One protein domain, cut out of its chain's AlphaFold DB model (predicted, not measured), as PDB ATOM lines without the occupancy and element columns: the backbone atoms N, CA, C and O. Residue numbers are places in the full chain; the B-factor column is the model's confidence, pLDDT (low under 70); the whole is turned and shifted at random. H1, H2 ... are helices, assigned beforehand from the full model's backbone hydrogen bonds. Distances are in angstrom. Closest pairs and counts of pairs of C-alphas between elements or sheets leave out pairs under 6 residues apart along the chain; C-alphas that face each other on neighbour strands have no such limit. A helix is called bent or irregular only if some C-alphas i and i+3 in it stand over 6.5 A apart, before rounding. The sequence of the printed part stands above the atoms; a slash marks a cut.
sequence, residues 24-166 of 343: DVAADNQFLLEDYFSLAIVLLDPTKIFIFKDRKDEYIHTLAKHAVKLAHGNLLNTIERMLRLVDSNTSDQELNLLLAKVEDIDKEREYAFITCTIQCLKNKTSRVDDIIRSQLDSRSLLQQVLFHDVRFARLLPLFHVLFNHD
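This is residues 24 to 166 of the 343 residues of an uncharacterized protein of Rhizopus azygosporus (UniProt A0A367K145). A rounded cluster of helices gathers round H9, which runs through the middle. H1, H2 and H3 stand side by side as a triangle, with H2 away from H9; H4 crosses H9, and the hairpins of H5 with H6 and of H7 with H8 complete the surroundings. The printed part has 143 residues with nine named helices, H1 to H9 in chain order, and no named strand; its class is all helix. It is compact, with a radius of gyration of the C-alphas of 14.3 A and spans of 41 by 33 by 31 A.

H1, residues 33 to 44, forms a hairpin with H2, residues 46 to 52, at a shallow tilt of 22 degrees; the closest C-alphas, of Val 42 and Lys 48, are 5.4 A apart. H3, residues 58 to 72, touches H1, the same way at 27 degrees, with the C-alphas of Leu 43 and Ala 67 closest at 5.3 A. H2 and H3 form a second hairpin, at 10 degrees. H4, residues 75 to 87, meets H3 only through their link. H5, residues 91 to 100, and H6, residues 107 to 122, form a hairpin; their tilt of 32 degrees is only just short of steep. H7, residues 127 to 133, touches H6 only at the corner, and forms a hairpin with H8, residues 138 to 148, at 16 degrees. H9, residues 152 to 164, is the hub, touching six helices. It is about perpendicular to H3, at 89 degrees, with the C-alphas of Ala 67 and Pro 157 closest at 5.1 A. It touches H4 at 87 degrees, closest at the C-alphas of Thr 78 and His 160, 6.0 A apart. H2 and H9 are apart. Every O i to N i+4 pair is within hydrogen-bond range in H1, H3, H4, H5, H7 and H8; in H6 it is 10 of 12, in H9 8 of 9, and in H2 0 of 3, beside 3 of 4 O i to N i+3 pairs.

H1 begins at C-alpha 33, (7.835, 29.562, -21.663), and H9 ends at C-alpha 164, (-10.080, 32.721, -40.052). From first to last C-alpha, H6 measures 22.1 A, H3 21.4 A, H4 18.2 A and H9 17.8 A. H2 is irregular: C-alphas 47 and 50 are 7.5 A apart.

The two C-alphas farthest apart, of Asp 54 and Asn 89, are 41.8 A apart. The printed part has no cut and no long link. Its mean pLDDT is 83.3; residues 24 to 30, 120, 122, 124 to 126 and 165 to 166 are under 70.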
ATOM      1  N   ASP A  24      12.935  43.284 -26.880       40.59
ATOM      2  CA  ASP A  24      12.371  43.866 -25.659       40.59
ATOM      3  C   ASP A  24      10.883  44.237 -25.771       40.59
ATOM      4  O   ASP A  24      10.142  44.047 -24.815       40.59
ATOM      5  N   VAL A  25      10.414  44.708 -26.936       47.59
ATOM      6  CA  VAL A  25       8.980  44.998 -27.166       47.59
ATOM      7  C   VAL A  25       8.172  43.702 -27.308       47.59
ATOM      8  O   VAL A  25       7.003  43.644 -26.940       47.59
ATOM      9  N   ALA A  26       8.799  42.638 -27.817       47.38
ATOM     10  CA  ALA A  26       8.214  41.299 -27.857       47.38
ATOM     11  C   ALA A  26       8.366  40.538 -26.522       47.38
ATOM     12  O   ALA A  26       7.669  39.544 -26.326       47.38
ATOM     13  N   ALA A  27       9.258  40.994 -25.634       43.47
ATOM     14  CA  ALA A  27       9.631  40.366 -24.368       43.47
ATOM     15  C   ALA A  27       8.844  40.892 -23.159       43.47
ATOM     16  O   ALA A  27       9.120  40.468 -22.034       43.47
ATOM     17  N   ASP A  28       7.851  41.766 -23.370       49.75
ATOM     18  CA  ASP A  28       6.829  42.081 -22.365       49.75
ATOM     19  C   ASP A  28       5.918  40.838 -22.207       49.75
ATOM     20  O   ASP A  28       4.816  40.712 -22.755       49.75
ATOM     21  N   ASN A  29       6.501  39.810 -21.581       53.12
ATOM     22  CA  ASN A  29       6.089  38.414 -21.655       53.12
ATOM     23  C   ASN A  29       4.893  38.151 -20.736       53.12
ATOM     24  O   ASN A  29       5.027  37.613 -19.639       53.12
ATOM     25  N   GLN A  30       3.693  38.457 -21.225       60.25
ATOM     26  CA  GLN A  30       2.475  37.790 -20.742       60.25
ATOM     27  C   GLN A  30       2.451  36.302 -21.128       60.25
ATOM     28  O   GLN A  30       1.737  35.515 -20.515       60.25
ATOM     29  N   PHE A  31       3.234  35.918 -22.140       74.19
ATOM     30  CA  PHE A  31       3.308  34.552 -22.640       74.19
ATOM     31  C   PHE A  31       4.492  33.828 -22.002       74.19
ATOM     32  O   PHE A  31       5.645  34.201 -22.234       74.19
ATOM     33  N   LEU A  32       4.213  32.820 -21.178       82.31
ATOM     34  CA  LEU A  32       5.254  32.111 -20.444       82.31
ATOM     35  C   LEU A  32       5.918  31.048 -21.325       82.31
ATOM     36  O   LEU A  32       5.341  30.574 -22.308       82.31
ATOM     37  N   LEU A  33       7.130  30.634 -20.957       83.25
ATOM     38  CA  LEU A  33       7.835  29.562 -21.663       83.25
ATOM     39  C   LEU A  33       7.016  28.261 -21.650       83.25
ATOM     40  O   LEU A  33       6.932  27.561 -22.660       83.25
ATOM     41  N   GLU A  34       6.345  27.979 -20.534       87.38
ATOM     42  CA  GLU A  34       5.464  26.826 -20.365       87.38
ATOM     43  C   GLU A  34       4.297  26.837 -21.358       87.38
ATOM     44  O   GLU A  34       3.852  25.771 -21.786       87.38
ATOM     45  N   ASP A  35       3.820  28.013 -21.779       89.88
ATOM     46  CA  ASP A  35       2.731  28.116 -22.753       89.88
ATOM     47  C   ASP A  35       3.186  27.713 -24.154       89.88
ATOM     48  O   ASP A  35       2.418  27.091 -24.888       89.88
ATOM     49  N   TYR A  36       4.439  28.006 -24.527       91.44
ATOM     50  CA  TYR A  36       5.000  27.556 -25.804       91.44
ATOM     51  C   TYR A  36       5.049  26.029 -25.865       91.44
ATOM     52  O   TYR A  36       4.577  25.433 -26.834       91.44
ATOM     53  N   PHE A  37       5.551  25.386 -24.808       92.06
ATOM     54  CA  PHE A  37       5.600  23.926 -24.731       92.06
ATOM     55  C   PHE A  37       4.206  23.304 -24.628       92.06
ATOM     56  O   PHE A  37       3.924  22.323 -25.312       92.06
ATOM     57  N   SER A  38       3.303  23.900 -23.849       93.56
ATOM     58  CA  SER A  38       1.920  23.423 -23.731       93.56
ATOM     59  C   SER A  38       1.184  23.504 -25.071       93.56
ATOM     60  O   SER A  38       0.494  22.559 -25.455       93.56
ATOM     61  N   LEU A  39       1.372  24.586 -25.837       95.06
ATOM     62  CA  LEU A  39       0.826  24.693 -27.192       95.06
ATOM     63  C   LEU A  39       1.464  23.683 -28.150       95.06
ATOM     64  O   LEU A  39       0.750  23.103 -28.966       95.06
ATOM     65  N   ALA A  40       2.775  23.444 -28.048       94.50
ATOM     66  CA  ALA A  40       3.460  22.442 -28.862       94.50
ATOM     67  C   ALA A  40       2.895  21.036 -28.605       94.50
ATOM     68  O   ALA A  40       2.612  20.308 -29.555       94.50
ATOM     69  N   ILE A  41       2.652  20.685 -27.338       93.25
ATOM     70  CA  ILE A  41       2.006  19.422 -26.961       93.25
ATOM     71  C   ILE A  41       0.608  19.336 -27.578       93.25
ATOM     72  O   ILE A  41       0.298  18.329 -28.200       93.25
ATOM     73  N   VAL A  42      -0.212  20.388 -27.483       94.44
ATOM     74  CA  VAL A  42      -1.570  20.397 -28.063       94.44
ATOM     75  C   VAL A  42      -1.566  20.302 -29.592       94.44
ATOM     76  O   VAL A  42      -2.445  19.673 -30.178       94.44
ATOM     77  N   LEU A  43      -0.584  20.911 -30.255       92.88
ATOM     78  CA  LEU A  43      -0.400  20.809 -31.704       92.88
ATOM     79  C   LEU A  43      -0.055  19.376 -32.143       92.88
ATOM     80  O   LEU A  43      -0.500  18.942 -33.204       92.88
ATOM     81  N   LEU A  44       0.721  18.649 -31.336       92.06
ATOM     82  CA  LEU A  44       1.129  17.267 -31.608       92.06
ATOM     83  C   LEU A  44       0.083  16.232 -31.167       92.06
ATOM     84  O   LEU A  44      -0.077  15.204 -31.823       92.06
ATOM     85  N   ASP A  45      -0.615  16.511 -30.071       90.88
ATOM     86  CA  ASP A  45      -1.680  15.701 -29.495       90.88
ATOM     87  C   ASP A  45      -2.836  16.609 -29.023       90.88
ATOM     88  O   ASP A  45      -2.824  17.128 -27.897       90.88
ATOM     89  N   PRO A  46      -3.883  16.791 -29.850       90.44
ATOM     90  CA  PRO A  46      -4.990  17.683 -29.520       90.44
ATOM     91  C   PRO A  46      -5.818  17.215 -28.318       90.44
ATOM     92  O   PRO A  46      -6.575  18.011 -27.756       90.44
ATOM     93  N   THR A  47      -5.679  15.955 -27.885       90.56
ATOM     94  CA  THR A  47      -6.373  15.452 -26.689       90.56
ATOM     95  C   THR A  47      -5.858  16.109 -25.408       90.56
ATOM     96  O   THR A  47      -6.581  16.170 -24.415       90.56
ATOM     97  N   LYS A  48      -4.649  16.686 -25.442       92.12
ATOM     98  CA  LYS A  48      -3.984  17.338 -24.307       92.12
ATOM     99  C   LYS A  48      -4.411  18.790 -24.073       92.12
ATOM    100  O   LYS A  48      -3.813  19.480 -23.253       92.12
ATOM    101  N   ILE A  49      -5.476  19.271 -24.725       91.75
ATOM    102  CA  ILE A  49      -5.991  20.641 -24.521       91.75
ATOM    103  C   ILE A  49      -6.327  20.945 -23.047       91.75
ATOM    104  O   ILE A  49      -6.265  22.097 -22.621       91.75
ATOM    105  N   PHE A  50      -6.629  19.921 -22.242       90.75
ATOM    106  CA  PHE A  50      -6.930  20.070 -20.816       90.75
ATOM    107  C   PHE A  50      -5.781  20.668 -19.990       90.75
ATOM    108  O   PHE A  50      -6.054  21.175 -18.906       90.75
ATOM    109  N   ILE A  51      -4.537  20.677 -20.494       90.50
ATOM    110  CA  ILE A  51      -3.396  21.361 -19.854       90.50
ATOM    111  C   ILE A  51      -3.718  22.843 -19.592       90.50
ATOM    112  O   ILE A  51      -3.257  23.427 -18.615       90.50
ATOM    113  N   PHE A  52      -4.572  23.451 -20.421       88.94
ATOM    114  CA  PHE A  52      -4.963  24.852 -20.285       88.94
ATOM    115  C   PHE A  52      -6.140  25.098 -19.327       88.94
ATOM    116  O   PHE A  52      -6.464  26.256 -19.087       88.94
ATOM    117  N   LYS A  53      -6.757  24.060 -18.738       86.31
ATOM    118  CA  LYS A  53      -8.013  24.161 -17.963       86.31
ATOM    119  C   LYS A  53      -7.973  25.195 -16.831       86.31
ATOM    120  O   LYS A  53      -8.971  25.873 -16.606       86.31
ATOM    121  N   ASP A  54      -6.839  25.314 -16.144       84.25
ATOM    122  CA  ASP A  54      -6.681  26.211 -14.990       84.25
ATOM    123  C   ASP A  54      -6.052  27.567 -15.359       84.25
ATOM    124  O   ASP A  54      -5.846  28.426 -14.492       84.25
ATOM    125  N   ARG A  55      -5.731  27.798 -16.643       84.06
ATOM    126  CA  ARG A  55      -5.191  29.090 -17.089       84.06
ATOM    127  C   ARG A  55      -6.312  30.138 -17.053       84.06
ATOM    128  O   ARG A  55      -7.454  29.879 -17.404       84.06
ATOM    129  N   LYS A  56      -5.995  31.354 -16.608       83.69
ATOM    130  CA  LYS A  56      -6.975  32.460 -16.556       83.69
ATOM    131  C   LYS A  56      -6.972  33.321 -17.816       83.69
ATOM    132  O   LYS A  56      -7.881  34.115 -18.012       83.69
ATOM    133  N   ASP A  57      -5.942  33.175 -18.638       85.38
ATOM    134  CA  ASP A  57      -5.728  33.989 -19.824       85.38
ATOM    135  C   ASP A  57      -6.596  33.489 -20.994       85.38
ATOM    136  O   ASP A  57      -6.445  32.357 -21.474       85.38
ATOM    137  N   GLU A  58      -7.531  34.331 -21.435       85.69
ATOM    138  CA  GLU A  58      -8.460  34.047 -22.533       85.69
ATOM    139  C   GLU A  58      -7.774  34.029 -23.910       85.69
ATOM    140  O   GLU A  58      -8.156  33.253 -24.796       85.69
ATOM    141  N   TYR A  59      -6.716  34.821 -24.086       87.00
ATOM    142  CA  TYR A  59      -5.922  34.837 -25.311       87.00
ATOM    143  C   TYR A  59      -5.198  33.496 -25.491       87.00
ATOM    144  O   TYR A  59      -5.282  32.880 -26.559       87.00
ATOM    145  N   ILE A  60      -4.593  32.963 -24.424       88.94
ATOM    146  CA  ILE A  60      -3.959  31.634 -24.443       88.94
ATOM    147  C   ILE A  60      -4.988  30.537 -24.749       88.94
ATOM    148  O   ILE A  60      -4.732  29.656 -25.573       88.94
ATOM    149  N   HIS A  61      -6.187  30.612 -24.161       89.38
ATOM    150  CA  HIS A  61      -7.279  29.683 -24.474       89.38
ATOM    151  C   HIS A  61      -7.691  29.727 -25.945       89.38
ATOM    152  O   HIS A  61      -7.984  28.690 -26.549       89.38
ATOM    153  N   THR A  62      -7.728  30.921 -26.530       90.44
ATOM    154  CA  THR A  62      -8.051  31.111 -27.946       90.44
ATOM    155  C   THR A  62      -6.994  30.463 -28.834       90.44
ATOM    156  O   THR A  62      -7.340  29.702 -29.746       90.44
ATOM    157  N   LEU A  63      -5.712  30.661 -28.519       92.50
ATOM    158  CA  LEU A  63      -4.618  29.991 -29.219       92.50
ATOM    159  C   LEU A  63      -4.687  28.468 -29.065       92.50
ATOM    160  O   LEU A  63      -4.590  27.767 -30.068       92.50
ATOM    161  N   ALA A  64      -4.950  27.943 -27.866       92.75
ATOM    162  CA  ALA A  64      -5.082  26.503 -27.635       92.75
ATOM    163  C   ALA A  64      -6.238  25.885 -28.448       92.75
ATOM    164  O   ALA A  64      -6.075  24.840 -29.080       92.75
ATOM    165  N   LYS A  65      -7.393  26.563 -28.531       92.25
ATOM    166  CA  LYS A  65      -8.512  26.138 -29.396       92.25
ATOM    167  C   LYS A  65      -8.111  26.109 -30.873       92.25
ATOM    168  O   LYS A  65      -8.518  25.208 -31.605       92.25
ATOM    169  N   HIS A  66      -7.337  27.093 -31.330       93.06
ATOM    170  CA  HIS A  66      -6.867  27.148 -32.716       93.06
ATOM    171  C   HIS A  66      -5.749  26.134 -32.998       93.06
ATOM    172  O   HIS A  66      -5.729  25.575 -34.091       93.06
ATOM    173  N   ALA A  67      -4.905  25.812 -32.015       93.81
ATOM    174  CA  ALA A  67      -3.938  24.719 -32.080       93.81
ATOM    175  C   ALA A  67      -4.633  23.365 -32.286       93.81
ATOM    176  O   ALA A  67      -4.272  22.619 -33.193       93.81
ATOM    177  N   VAL A  68      -5.705  23.093 -31.533       91.81
ATOM    178  CA  VAL A  68      -6.516  21.881 -31.731       91.81
ATOM    179  C   VAL A  68      -7.122  21.827 -33.128       91.81
ATOM    180  O   VAL A  68      -7.117  20.767 -33.753       91.81
ATOM    181  N   LYS A  69      -7.638  22.949 -33.647       91.12
ATOM    182  CA  LYS A  69      -8.166  22.988 -35.020       91.12
ATOM    183  C   LYS A  69      -7.078  22.633 -36.030       91.12
ATOM    184  O   LYS A  69      -7.335  21.774 -36.861       91.12
ATOM    185  N   LEU A  70      -5.889  23.228 -35.908       90.88
ATOM    186  CA  LEU A  70      -4.740  22.963 -36.781       90.88
ATOM    187  C   LEU A  70      -4.304  21.495 -36.766       90.88
ATOM    188  O   LEU A  70      -4.023  20.938 -37.829       90.88
ATOM    189  N   ALA A  71      -4.278  20.874 -35.585       87.88
ATOM    190  CA  ALA A  71      -3.921  19.466 -35.420       87.88
ATOM    191  C   ALA A  71      -4.920  18.518 -36.115       87.88
ATOM    192  O   ALA A  71      -4.521  17.492 -36.660       87.88
ATOM    193  N   HIS A  72      -6.210  18.876 -36.155       84.00
ATOM    194  CA  HIS A  72      -7.263  18.096 -36.824       84.00
ATOM    195  C   HIS A  72      -7.391  18.363 -38.336       84.00
ATOM    196  O   HIS A  72      -8.172  17.698 -39.017       84.00
ATOM    197  N   GLY A  73      -6.655  19.336 -38.871       74.50
ATOM    198  CA  GLY A  73      -6.709  19.752 -40.272       74.50
ATOM    199  C   GLY A  73      -6.442  21.251 -40.406       74.50
ATOM    200  O   GLY A  73      -6.597  22.002 -39.456       74.50
ATOM    201  N   ASN A  74      -6.051  21.731 -41.586       81.62
ATOM    202  CA  ASN A  74      -5.679  23.136 -41.875       81.62
ATOM    203  C   ASN A  74      -4.237  23.557 -41.566       81.62
ATOM    204  O   ASN A  74      -3.887  24.695 -41.885       81.62
ATOM    205  N   LEU A  75      -3.380  22.680 -41.032       87.25
ATOM    206  CA  LEU A  75      -1.969  23.024 -40.826       87.25
ATOM    207  C   LEU A  75      -1.286  23.456 -42.132       87.25
ATOM    208  O   LEU A  75      -0.756  24.560 -42.207       87.25
ATOM    209  N   LEU A  76      -1.359  22.624 -43.175       86.50
ATOM    210  CA  LEU A  76      -0.723  22.913 -44.466       86.50
ATOM    211  C   LEU A  76      -1.276  24.194 -45.107       86.50
ATOM    212  O   LEU A  76      -0.501  25.024 -45.559       86.50
ATOM    213  N   ASN A  77      -2.596  24.400 -45.065       87.12
ATOM    214  CA  ASN A  77      -3.231  25.624 -45.570       87.12
ATOM    215  C   ASN A  77      -2.751  26.873 -44.806       87.12
ATOM    216  O   ASN A  77      -2.464  27.910 -45.399       87.12
ATOM    217  N   THR A  78      -2.619  26.776 -43.481       90.38
ATOM    218  CA  THR A  78      -2.129  27.882 -42.642       90.38
ATOM    219  C   THR A  78      -0.671  28.198 -42.946       90.38
ATOM    220  O   THR A  78      -0.326  29.365 -43.107       90.38
ATOM    221  N   ILE A  79       0.167  27.169 -43.081       88.44
ATOM    222  CA  ILE A  79       1.575  27.315 -43.460       88.44
ATOM    223  C   ILE A  79       1.692  27.926 -44.859       88.44
ATOM    224  O   ILE A  79       2.456  28.866 -45.046       88.44
ATOM    225  N   GLU A  80       0.906  27.465 -45.830       87.44
ATOM    226  CA  GLU A  80       0.929  28.001 -47.193       87.44
ATOM    227  C   GLU A  80       0.515  29.479 -47.227       87.44
ATOM    228  O   GLU A  80       1.189  30.302 -47.846       87.44
ATOM    229  N   ARG A  81      -0.561  29.852 -46.521       88.75
ATOM    230  CA  ARG A  81      -0.987  31.256 -46.405       88.75
ATOM    231  C   ARG A  81       0.053  32.114 -45.686       88.75
ATOM    232  O   ARG A  81       0.285  33.245 -46.104       88.75
ATOM    233  N   MET A  82       0.688  31.578 -44.643       89.81
ATOM    234  CA  MET A  82       1.790  32.241 -43.947       89.81
ATOM    235  C   MET A  82       2.956  32.490 -44.907       89.81
ATOM    236  O   MET A  82       3.411  33.622 -45.004       89.81
ATOM    237  N   LEU A  83       3.394  31.482 -45.666       86.31
ATOM    238  CA  LEU A  83       4.477  31.624 -46.643       86.31
ATOM    239  C   LEU A  83       4.151  32.649 -47.733       86.31
ATOM    240  O   LEU A  83       4.980  33.502 -48.026       86.31
ATOM    241  N   ARG A  84       2.925  32.640 -48.274       86.06
ATOM    242  CA  ARG A  84       2.494  33.654 -49.253       86.06
ATOM    243  C   ARG A  84       2.606  35.074 -48.697       86.06
ATOM    244  O   ARG A  84       3.015  35.967 -49.429       86.06
ATOM    245  N   LEU A  85       2.268  35.270 -47.421       85.62
ATOM    246  CA  LEU A  85       2.435  36.555 -46.741       85.62
ATOM    247  C   LEU A  85       3.914  36.880 -46.506       85.62
ATOM    248  O   LEU A  85       4.310  38.026 -46.651       85.62
ATOM    249  N   VAL A  86       4.746  35.896 -46.165       83.12
ATOM    250  CA  VAL A  86       6.193  36.076 -45.931       83.12
ATOM    251  C   VAL A  86       6.926  36.495 -47.210       83.12
ATOM    252  O   VAL A  86       7.809  37.363 -47.154       83.12
ATOM    253  N   ASP A  87       6.546  35.880 -48.331       81.88
ATOM    254  CA  ASP A  87       7.140  36.055 -49.659       81.88
ATOM    255  C   ASP A  87       6.572  37.280 -50.405       81.88
ATOM    256  O   ASP A  87       7.116  37.682 -51.437       81.88
ATOM    257  N   SER A  88       5.495  37.904 -49.903       81.62
ATOM    258  CA  SER A  88       4.897  39.077 -50.541       81.62
ATOM    259  C   SER A  88       5.695  40.359 -50.271       81.62
ATOM    260  O   SER A  88       6.167  40.642 -49.166       81.62
ATOM    261  N   ASN A  89       5.784  41.212 -51.295       74.00
ATOM    262  CA  ASN A  89       6.376  42.552 -51.177       74.00
ATOM    263  C   ASN A  89       5.527  43.499 -50.302       74.00
ATOM    264  O   ASN A  89       5.978  44.585 -49.946       74.00
ATOM    265  N   THR A  90       4.299  43.093 -49.973       78.06
ATOM    266  CA  THR A  90       3.293  43.820 -49.184       78.06
ATOM    267  C   THR A  90       3.084  43.220 -47.792       78.06
ATOM    268  O   THR A  90       2.149  43.620 -47.097       78.06
ATOM    269  N   SER A  91       3.965  42.307 -47.366       79.62
ATOM    270  CA  SER A  91       3.872  41.548 -46.110       79.62
ATOM    271  C   SER A  91       3.532  42.406 -44.886       79.62
ATOM    272  O   SER A  91       2.602  42.085 -44.150       79.62
ATOM    273  N   ASP A  92       4.199  43.550 -44.716       83.06
ATOM    274  CA  ASP A  92       3.942  44.470 -43.603       83.06
ATOM    275  C   ASP A  92       2.542  45.099 -43.649       83.06
ATOM    276  O   ASP A  92       1.885  45.245 -42.617       83.06
ATOM    277  N   GLN A  93       2.060  45.482 -44.833       84.25
ATOM    278  CA  GLN A  93       0.733  46.086 -44.989       84.25
ATOM    279  C   GLN A  93      -0.369  45.048 -44.759       84.25
ATOM    280  O   GLN A  93      -1.328  45.316 -44.036       84.25
ATOM    281  N   GLU A  94      -0.210  43.853 -45.327       84.38
ATOM    282  CA  GLU A  94      -1.144  42.736 -45.152       84.38
ATOM    283  C   GLU A  94      -1.207  42.276 -43.697       84.38
ATOM    284  O   GLU A  94      -2.299  42.077 -43.164       84.38
ATOM    285  N   LEU A  95      -0.060  42.178 -43.021       87.12
ATOM    286  CA  LEU A  95      -0.007  41.803 -41.614       87.12
ATOM    287  C   LEU A  95      -0.705  42.840 -40.722       87.12
ATOM    288  O   LEU A  95      -1.501  42.468 -39.861       87.12
ATOM    289  N   ASN A  96      -0.474  44.133 -40.965       86.44
ATOM    290  CA  ASN A  96      -1.175  45.201 -40.249       86.44
ATOM    291  C   ASN A  96      -2.696  45.148 -40.472       86.44
ATOM    292  O   ASN A  96      -3.461  45.338 -39.525       86.44
ATOM    293  N   LEU A  97      -3.150  44.849 -41.695       86.88
ATOM    294  CA  LEU A  97      -4.574  44.675 -41.998       86.88
ATOM    295  C   LEU A  97      -5.174  43.458 -41.283       86.88
ATOM    296  O   LEU A  97      -6.289  43.549 -40.776       86.88
ATOM    297  N   LEU A  98      -4.454  42.335 -41.219       87.19
ATOM    298  CA  LEU A  98      -4.901  41.134 -40.506       87.19
ATOM    299  C   LEU A  98      -5.005  41.377 -38.997       87.19
ATOM    300  O   LEU A  98      -6.023  41.045 -38.396       87.19
ATOM    301  N   LEU A  99      -3.992  42.008 -38.400       87.62
ATOM    302  CA  LEU A  99      -3.994  42.360 -36.977       87.62
ATOM    303  C   LEU A  99      -5.090  43.376 -36.640       87.62
ATOM    304  O   LEU A  99      -5.664  43.329 -35.557       87.62
ATOM    305  N   ALA A 100      -5.430  44.278 -37.566       85.06
ATOM    306  CA  ALA A 100      -6.506  45.242 -37.362       85.06
ATOM    307  C   ALA A 100      -7.894  44.591 -37.222       85.06
ATOM    308  O   ALA A 100      -8.747  45.186 -36.564       85.06
ATOM    309  N   LYS A 101      -8.103  43.398 -37.802       83.25
ATOM    310  CA  LYS A 101      -9.376  42.649 -37.761       83.25
ATOM    311  C   LYS A 101      -9.641  41.940 -36.429       83.25
ATOM    312  O   LYS A 101     -10.738  41.419 -36.245       83.25
ATOM    313  N   VAL A 102      -8.656  41.877 -35.537       82.25
ATOM    314  CA  VAL A 102      -8.775  41.201 -34.242       82.25
ATOM    315  C   VAL A 102      -8.848  42.261 -33.144       82.25
ATOM    316  O   VAL A 102      -7.975  43.128 -33.052       82.25
ATOM    317  N   GLU A 103      -9.924  42.231 -32.358       72.94
ATOM    318  CA  GLU A 103     -10.208  43.246 -31.333       72.94
ATOM    319  C   GLU A 103      -9.445  42.975 -30.026       72.94
ATOM    320  O   GLU A 103      -8.892  43.906 -29.446       72.94
ATOM    321  N   ASP A 104      -9.304  41.706 -29.632       74.50
ATOM    322  CA  ASP A 104      -8.767  41.296 -28.324       74.50
ATOM    323  C   ASP A 104      -7.273  40.920 -28.351       74.50
ATOM    324  O   ASP A 104      -6.837  39.983 -27.678       74.50
ATOM    325  N   ILE A 105      -6.467  41.619 -29.159       81.31
ATOM    326  CA  ILE A 105      -5.010  41.408 -29.208       81.31
ATOM    327  C   ILE A 105      -4.229  42.714 -29.112       81.31
ATOM    328  O   ILE A 105      -4.616  43.752 -29.654       81.31
ATOM    329  N   ASP A 106      -3.058  42.631 -28.488       83.94
ATOM    330  CA  ASP A 106      -2.063  43.693 -28.553       83.94
ATOM    331  C   ASP A 106      -1.384  43.684 -29.932       83.94
ATOM    332  O   ASP A 106      -0.507  42.870 -30.226       83.94
ATOM    333  N   LYS A 107      -1.819  44.599 -30.801       85.62
ATOM    334  CA  LYS A 107      -1.376  44.672 -32.200       85.62
ATOM    335  C   LYS A 107       0.116  44.965 -32.329       85.62
ATOM    336  O   LYS A 107       0.747  44.417 -33.228       85.62
ATOM    337  N   GLU A 108       0.676  45.814 -31.468       83.31
ATOM    338  CA  GLU A 108       2.098  46.169 -31.544       83.31
ATOM    339  C   GLU A 108       2.969  44.989 -31.108       83.31
ATOM    340  O   GLU A 108       3.931  44.642 -31.804       83.31
ATOM    341  N   ARG A 109       2.570  44.311 -30.026       84.12
ATOM    342  CA  ARG A 109       3.240  43.106 -29.532       84.12
ATOM    343  C   ARG A 109       3.176  41.957 -30.534       84.12
ATOM    344  O   ARG A 109       4.207  41.358 -30.842       84.12
ATOM    345  N   GLU A 110       1.989  41.638 -31.054       87.31
ATOM    346  CA  GLU A 110       1.835  40.538 -32.015       87.31
ATOM    347  C   GLU A 110       2.566  40.837 -33.328       87.31
ATOM    348  O   GLU A 110       3.212  39.947 -33.878       87.31
ATOM    349  N   TYR A 111       2.543  42.086 -33.804       87.38
ATOM    350  CA  TYR A 111       3.319  42.483 -34.980       87.38
ATOM    351  C   TYR A 111       4.824  42.268 -34.762       87.38
ATOM    352  O   TYR A 111       5.491  41.680 -35.620       87.38
ATOM    353  N   ALA A 112       5.358  42.692 -33.609       84.00
ATOM    354  CA  ALA A 112       6.767  42.503 -33.266       84.00
ATOM    355  C   ALA A 112       7.135  41.012 -33.166       84.00
ATOM    356  O   ALA A 112       8.125  40.582 -33.763       84.00
ATOM    357  N   PHE A 113       6.308  40.211 -32.484       87.38
ATOM    358  CA  PHE A 113       6.496  38.763 -32.358       87.38
ATOM    359  C   PHE A 113       6.488  38.057 -33.722       87.38
ATOM    360  O   PHE A 113       7.404  37.286 -34.024       87.38
ATOM    361  N   ILE A 114       5.487  38.336 -34.564       88.75
ATOM    362  CA  ILE A 114       5.353  37.725 -35.893       88.75
ATOM    363  C   ILE A 114       6.547  38.104 -36.768       88.75
ATOM    364  O   ILE A 114       7.174  37.227 -37.360       88.75
ATOM    365  N   THR A 115       6.901  39.389 -36.810       85.12
ATOM    366  CA  THR A 115       8.015  39.882 -37.629       85.12
ATOM    367  C   THR A 115       9.339  39.257 -37.194       85.12
ATOM    368  O   THR A 115      10.097  38.779 -38.038       85.12
ATOM    369  N   CYS A 116       9.600  39.187 -35.885       82.00
ATOM    370  CA  CYS A 116      10.806  38.564 -35.345       82.00
ATOM    371  C   CYS A 116      10.862  37.056 -35.642       82.00
ATOM    372  O   CYS A 116      11.896  36.542 -36.065       82.00
ATOM    373  N   THR A 117       9.746  36.342 -35.479       83.81
ATOM    374  CA  THR A 117       9.711  34.887 -35.705       83.81
ATOM    375  C   THR A 117       9.825  34.551 -37.197       83.81
ATOM    376  O   THR A 117      10.533  33.621 -37.574       83.81
ATOM    377  N   ILE A 118       9.210  35.343 -38.080       82.12
ATOM    378  CA  ILE A 118       9.311  35.163 -39.537       82.12
ATOM    379  C   ILE A 118      10.691  35.531 -40.081       82.12
ATOM    380  O   ILE A 118      11.127  34.951 -41.076       82.12
ATOM    381  N   GLN A 119      11.425  36.452 -39.451       76.50
ATOM    382  CA  GLN A 119      12.818  36.704 -39.838       76.50
ATOM    383  C   GLN A 119      13.669  35.427 -39.766       76.50
ATOM    384  O   GLN A 119      14.596  35.278 -40.562       76.50
ATOM    385  N   CYS A 120      13.310  34.459 -38.917       69.69
ATOM    386  CA  CYS A 120      13.952  33.145 -38.886       69.69
ATOM    387  C   CYS A 120      13.644  32.276 -40.112       69.69
ATOM    388  O   CYS A 120      14.426  31.383 -40.397       69.69
ATOM    389  N   LEU A 121      12.578  32.539 -40.870       71.50
ATOM    390  CA  LEU A 121      12.342  31.908 -42.179       71.50
ATOM    391  C   LEU A 121      13.156  32.576 -43.290       71.50
ATOM    392  O   LEU A 121      13.544  31.934 -44.254       71.50
ATOM    393  N   LYS A 122      13.440  33.875 -43.152       68.62
ATOM    394  CA  LYS A 122      14.249  34.631 -44.124       68.62
ATOM    395  C   LYS A 122      15.754  34.459 -43.898       68.62
ATOM    396  O   LYS A 122      16.551  34.780 -44.781       68.62
ATOM    397  N   ASN A 123      16.156  33.979 -42.721       70.00
ATOM    398  CA  ASN A 123      17.552  33.743 -42.394       70.00
ATOM    399  C   ASN A 123      18.049  32.440 -43.036       70.00
ATOM    400  O   ASN A 123      17.619  31.352 -42.665       70.00
ATOM    401  N   LYS A 124      19.025  32.553 -43.940       59.47
ATOM    402  CA  LYS A 124      19.622  31.427 -44.677       59.47
ATOM    403  C   LYS A 124      20.305  30.377 -43.794       59.47
ATOM    404  O   LYS A 124      20.603  29.294 -44.280       59.47
ATOM    405  N   THR A 125      20.594  30.687 -42.531       62.16
ATOM    406  CA  THR A 125      21.165  29.718 -41.580       62.16
ATOM    407  C   THR A 125      20.102  28.885 -40.861       62.16
ATOM    408  O   THR A 125      20.439  27.933 -40.160       62.16
ATOM    409  N   SER A 126      18.822  29.236 -41.002       66.31
ATOM    410  CA  SER A 126      17.718  28.539 -40.355       66.31
ATOM    411  C   SER A 126      17.256  27.354 -41.193       66.31
ATOM    412  O   SER A 126      16.761  27.515 -42.304       66.31
ATOM    413  N   ARG A 127      17.345  26.150 -40.619       76.31
ATOM    414  CA  ARG A 127      16.833  24.918 -41.245       76.31
ATOM    415  C   ARG A 127      15.301  24.880 -41.317       76.31
ATOM    416  O   ARG A 127      14.755  24.019 -41.995       76.31
ATOM    417  N   VAL A 128      14.606  25.784 -40.621       79.81
ATOM    418  CA  VAL A 128      13.136  25.795 -40.535       79.81
ATOM    419  C   VAL A 128      12.501  26.053 -41.902       79.81
ATOM    420  O   VAL A 128      11.501  25.428 -42.236       79.81
ATOM    421  N   ASP A 129      13.099  26.927 -42.707       80.88
ATOM    422  CA  ASP A 129      12.614  27.253 -44.048       80.88
ATOM    423  C   ASP A 129      12.714  26.041 -44.995       80.88
ATOM    424  O   ASP A 129      11.741  25.674 -45.661       80.88
ATOM    425  N   ASP A 130      13.850  25.336 -44.960       81.94
ATOM    426  CA  ASP A 130      14.052  24.086 -45.702       81.94
ATOM    427  C   ASP A 130      13.049  23.007 -45.273       81.94
ATOM    428  O   ASP A 130      12.444  22.346 -46.118       81.94
ATOM    429  N   ILE A 131      12.828  22.854 -43.963       82.31
ATOM    430  CA  ILE A 131      11.870  21.890 -43.406       82.31
ATOM    431  C   ILE A 131      10.456  22.212 -43.886       82.31
ATOM    432  O   ILE A 131       9.761  21.324 -44.380       82.31
ATOM    433  N   ILE A 132      10.036  23.475 -43.813       82.56
ATOM    434  CA  ILE A 132       8.707  23.890 -44.267       82.56
ATOM    435  C   ILE A 132       8.516  23.630 -45.766       82.56
ATOM    436  O   ILE A 132       7.428  23.222 -46.180       82.56
ATOM    437  N   ARG A 133       9.564  23.801 -46.579       81.31
ATOM    438  CA  ARG A 133       9.500  23.558 -48.029       81.31
ATOM    439  C   ARG A 133       9.778  22.109 -48.446       81.31
ATOM    440  O   ARG A 133       9.598  21.784 -49.618       81.31
ATOM    441  N   SER A 134      10.145  21.223 -47.518       78.38
ATOM    442  CA  SER A 134      10.548  19.831 -47.802       78.38
ATOM    443  C   SER A 134       9.407  18.856 -48.145       78.38
ATOM    444  O   SER A 134       9.663  17.672 -48.350       78.38
ATOM    445  N   GLN A 135       8.158  19.332 -48.255       70.19
ATOM    446  CA  GLN A 135       6.971  18.529 -48.615       70.19
ATOM    447  C   GLN A 135       6.729  17.301 -47.713       70.19
ATOM    448  O   GLN A 135       6.179  16.291 -48.152       70.19
ATOM    449  N   LEU A 136       7.124  17.387 -46.442       78.31
ATOM    450  CA  LEU A 136       6.812  16.375 -45.433       78.31
ATOM    451  C   LEU A 136       5.298  16.261 -45.204       78.31
ATOM    452  O   LEU A 136       4.540  17.214 -45.416       78.31
ATOM    453  N   ASP A 137       4.859  15.102 -44.712       84.12
ATOM    454  CA  ASP A 137       3.503  14.964 -44.188       84.12
ATOM    455  C   ASP A 137       3.278  15.933 -43.015       84.12
ATOM    456  O   ASP A 137       4.214  16.331 -42.316       84.12
ATOM    457  N   SER A 138       2.024  16.326 -42.789       82.62
ATOM    458  CA  SER A 138       1.675  17.380 -41.830       82.62
ATOM    459  C   SER A 138       2.186  17.110 -40.413       82.62
ATOM    460  O   SER A 138       2.547  18.055 -39.714       82.62
ATOM    461  N   ARG A 139       2.240  15.843 -39.986       84.12
ATOM    462  CA  ARG A 139       2.689  15.468 -38.643       84.12
ATOM    463  C   ARG A 139       4.208  15.557 -38.527       84.12
ATOM    464  O   ARG A 139       4.693  16.211 -37.604       84.12
ATOM    465  N   SER A 140       4.945  14.966 -39.467       85.44
ATOM    466  CA  SER A 140       6.413  15.041 -39.492       85.44
ATOM    467  C   SER A 140       6.909  16.476 -39.660       85.44
ATOM    468  O   SER A 140       7.868  16.882 -39.005       85.44
ATOM    469  N   LEU A 141       6.221  17.263 -40.494       86.69
ATOM    470  CA  LEU A 141       6.494  18.685 -40.674       86.69
ATOM    471  C   LEU A 141       6.374  19.439 -39.346       86.69
ATOM    472  O   LEU A 141       7.301  20.135 -38.939       86.69
ATOM    473  N   LEU A 142       5.241  19.274 -38.659       88.50
ATOM    474  CA  LEU A 142       4.970  19.947 -37.392       88.50
ATOM    475  C   LEU A 142       6.002  19.579 -36.324       88.50
ATOM    476  O   LEU A 142       6.524  20.465 -35.654       88.50
ATOM    477  N   GLN A 143       6.340  18.293 -36.202       88.50
ATOM    478  CA  GLN A 143       7.349  17.815 -35.256       88.50
ATOM    479  C   GLN A 143       8.713  18.466 -35.495       88.50
ATOM    480  O   GLN A 143       9.316  18.982 -34.556       88.50
ATOM    481  N   GLN A 144       9.188  18.483 -36.741       88.19
ATOM    482  CA  GLN A 144      10.497  19.052 -37.059       88.19
ATOM    483  C   GLN A 144      10.528  20.571 -36.877       88.19
ATOM    484  O   GLN A 144      11.487  21.097 -36.316       88.19
ATOM    485  N   VAL A 145       9.472  21.277 -37.294       89.19
ATOM    486  CA  VAL A 145       9.372  22.731 -37.109       89.19
ATOM    487  C   VAL A 145       9.388  23.090 -35.624       89.19
ATOM    488  O   VAL A 145      10.173  23.942 -35.219       89.19
ATOM    489  N   LEU A 146       8.579  22.413 -34.802       90.12
ATOM    490  CA  LEU A 146       8.507  22.680 -33.362       90.12
ATOM    491  C   LEU A 146       9.793  22.299 -32.622       90.12
ATOM    492  O   LEU A 146      10.155  22.975 -31.661       90.12
ATOM    493  N   PHE A 147      10.489  21.249 -33.068       87.62
ATOM    494  CA  PHE A 147      11.781  20.854 -32.505       87.62
ATOM    495  C   PHE A 147      12.875  21.887 -32.795       87.62
ATOM    496  O   PHE A 147      13.704  22.168 -31.933       87.62
ATOM    497  N   HIS A 148      12.880  22.462 -34.000       86.12
ATOM    498  CA  HIS A 148      13.863  23.475 -34.377       86.12
ATOM    499  C   HIS A 148      13.555  24.858 -33.804       86.12
ATOM    500  O   HIS A 148      14.485  25.583 -33.453       86.12
ATOM    501  N   ASP A 149      12.280  25.237 -33.722       87.62
ATOM    502  CA  ASP A 149      11.868  26.524 -33.175       87.62
ATOM    503  C   ASP A 149      10.478  26.442 -32.531       87.62
ATOM    504  O   ASP A 149       9.434  26.524 -33.185       87.62
ATOM    505  N   VAL A 150      10.465  26.343 -31.199       88.81
ATOM    506  CA  VAL A 150       9.235  26.230 -30.405       88.81
ATOM    507  C   VAL A 150       8.329  27.463 -30.526       88.81
ATOM    508  O   VAL A 150       7.133  27.377 -30.250       88.81
ATOM    509  N   ARG A 151       8.829  28.615 -31.003       90.44
ATOM    510  CA  ARG A 151       7.989  29.811 -31.213       90.44
ATOM    511  C   ARG A 151       6.904  29.570 -32.259       90.44
ATOM    512  O   ARG A 151       5.847  30.204 -32.193       90.44
ATOM    513  N   PHE A 152       7.104  28.601 -33.157       91.19
ATOM    514  CA  PHE A 152       6.072  28.164 -34.096       91.19
ATOM    515  C   PHE A 152       4.841  27.571 -33.402       91.19
ATOM    516  O   PHE A 152       3.749  27.632 -33.968       91.19
ATOM    517  N   ALA A 153       4.970  27.107 -32.152       93.00
ATOM    518  CA  ALA A 153       3.840  26.655 -31.345       93.00
ATOM    519  C   ALA A 153       2.816  27.766 -31.081       93.00
ATOM    520  O   ALA A 153       1.620  27.497 -31.030       93.00
ATOM    521  N   ARG A 154       3.273  29.020 -30.965       92.88
ATOM    522  CA  ARG A 154       2.409  30.207 -30.867       92.88
ATOM    523  C   ARG A 154       2.100  30.796 -32.240       92.88
ATOM    524  O   ARG A 154       0.963  31.190 -32.491       92.88
ATOM    525  N   LEU A 155       3.091  30.836 -33.135       92.62
ATOM    526  CA  LEU A 155       2.959  31.457 -34.456       92.62
ATOM    527  C   LEU A 155       1.870  30.790 -35.308       92.62
ATOM    528  O   LEU A 155       1.062  31.485 -35.920       92.62
ATOM    529  N   LEU A 156       1.828  29.454 -35.339       93.88
ATOM    530  CA  LEU A 156       0.889  28.717 -36.186       93.88
ATOM    531  C   LEU A 156      -0.572  28.938 -35.749       93.88
ATOM    532  O   LEU A 156      -1.374  29.354 -36.594       93.88
ATOM    533  N   PRO A 157      -0.953  28.755 -34.464       93.69
ATOM    534  CA  PRO A 157      -2.298  29.098 -34.004       93.69
ATOM    535  C   PRO A 157      -2.645  30.572 -34.199       93.69
ATOM    536  O   PRO A 157      -3.777  30.869 -34.576       93.69
ATOM    537  N   LEU A 158      -1.687  31.484 -34.009       92.50
ATOM    538  CA  LEU A 158      -1.895  32.915 -34.229       92.50
ATOM    539  C   LEU A 158      -2.245  33.216 -35.691       92.50
ATOM    540  O   LEU A 158      -3.254  33.867 -35.955       92.50
ATOM    541  N   PHE A 159      -1.500  32.675 -36.658       92.38
ATOM    542  CA  PHE A 159      -1.861  32.803 -38.073       92.38
ATOM    543  C   PHE A 159      -3.215  32.177 -38.385       92.38
ATOM    544  O   PHE A 159      -4.006  32.755 -39.127       92.38
ATOM    545  N   HIS A 160      -3.529  31.034 -37.778       92.69
ATOM    546  CA  HIS A 160      -4.841  30.417 -37.931       92.69
ATOM    547  C   HIS A 160      -5.976  31.285 -37.366       92.69
ATOM    548  O   HIS A 160      -7.089  31.244 -37.888       92.69
ATOM    549  N   VAL A 161      -5.745  32.071 -36.310       91.12
ATOM    550  CA  VAL A 161      -6.700  33.091 -35.834       91.12
ATOM    551  C   VAL A 161      -6.839  34.200 -36.879       91.12
ATOM    552  O   VAL A 161      -7.944  34.443 -37.365       91.12
ATOM    553  N   LEU A 162      -5.723  34.809 -37.291       89.50
ATOM    554  CA  LEU A 162      -5.702  35.937 -38.231       89.50
ATOM    555  C   LEU A 162      -6.383  35.610 -39.567       89.50
ATOM    556  O   LEU A 162      -7.127  36.417 -40.118       89.50
ATOM    557  N   PHE A 163      -6.160  34.402 -40.077       88.06
ATOM    558  CA  PHE A 163      -6.676  33.944 -41.363       88.06
ATOM    559  C   PHE A 163      -8.147  33.534 -41.359       88.06
ATOM    560  O   PHE A 163      -8.764  33.552 -42.428       88.06
ATOM    561  N   ASN A 164      -8.692  33.163 -40.199       81.00
ATOM    562  CA  ASN A 164     -10.080  32.721 -40.052       81.00
ATOM    563  C   ASN A 164     -11.013  33.803 -39.493       81.00
ATOM    564  O   ASN A 164     -12.220  33.587 -39.449       81.00
ATOM    565  N   HIS A 165     -10.489  34.978 -39.129       66.06
ATOM    566  CA  HIS A 165     -11.313  36.172 -38.910       66.06
ATOM    567  C   HIS A 165     -11.944  36.710 -40.212       66.06
ATOM    568  O   HIS A 165     -12.826  37.566 -40.162       66.06
ATOM    569  N   ASP A 166     -11.558  36.185 -41.385       46.41
ATOM    570  CA  ASP A 166     -12.282  36.396 -42.640       46.41
ATOM    571  C   ASP A 166     -13.530  35.500 -42.711       46.41
ATOM    572  O   ASP A 166     -13.555  34.470 -43.384       46.41
TER     573      ASP A 166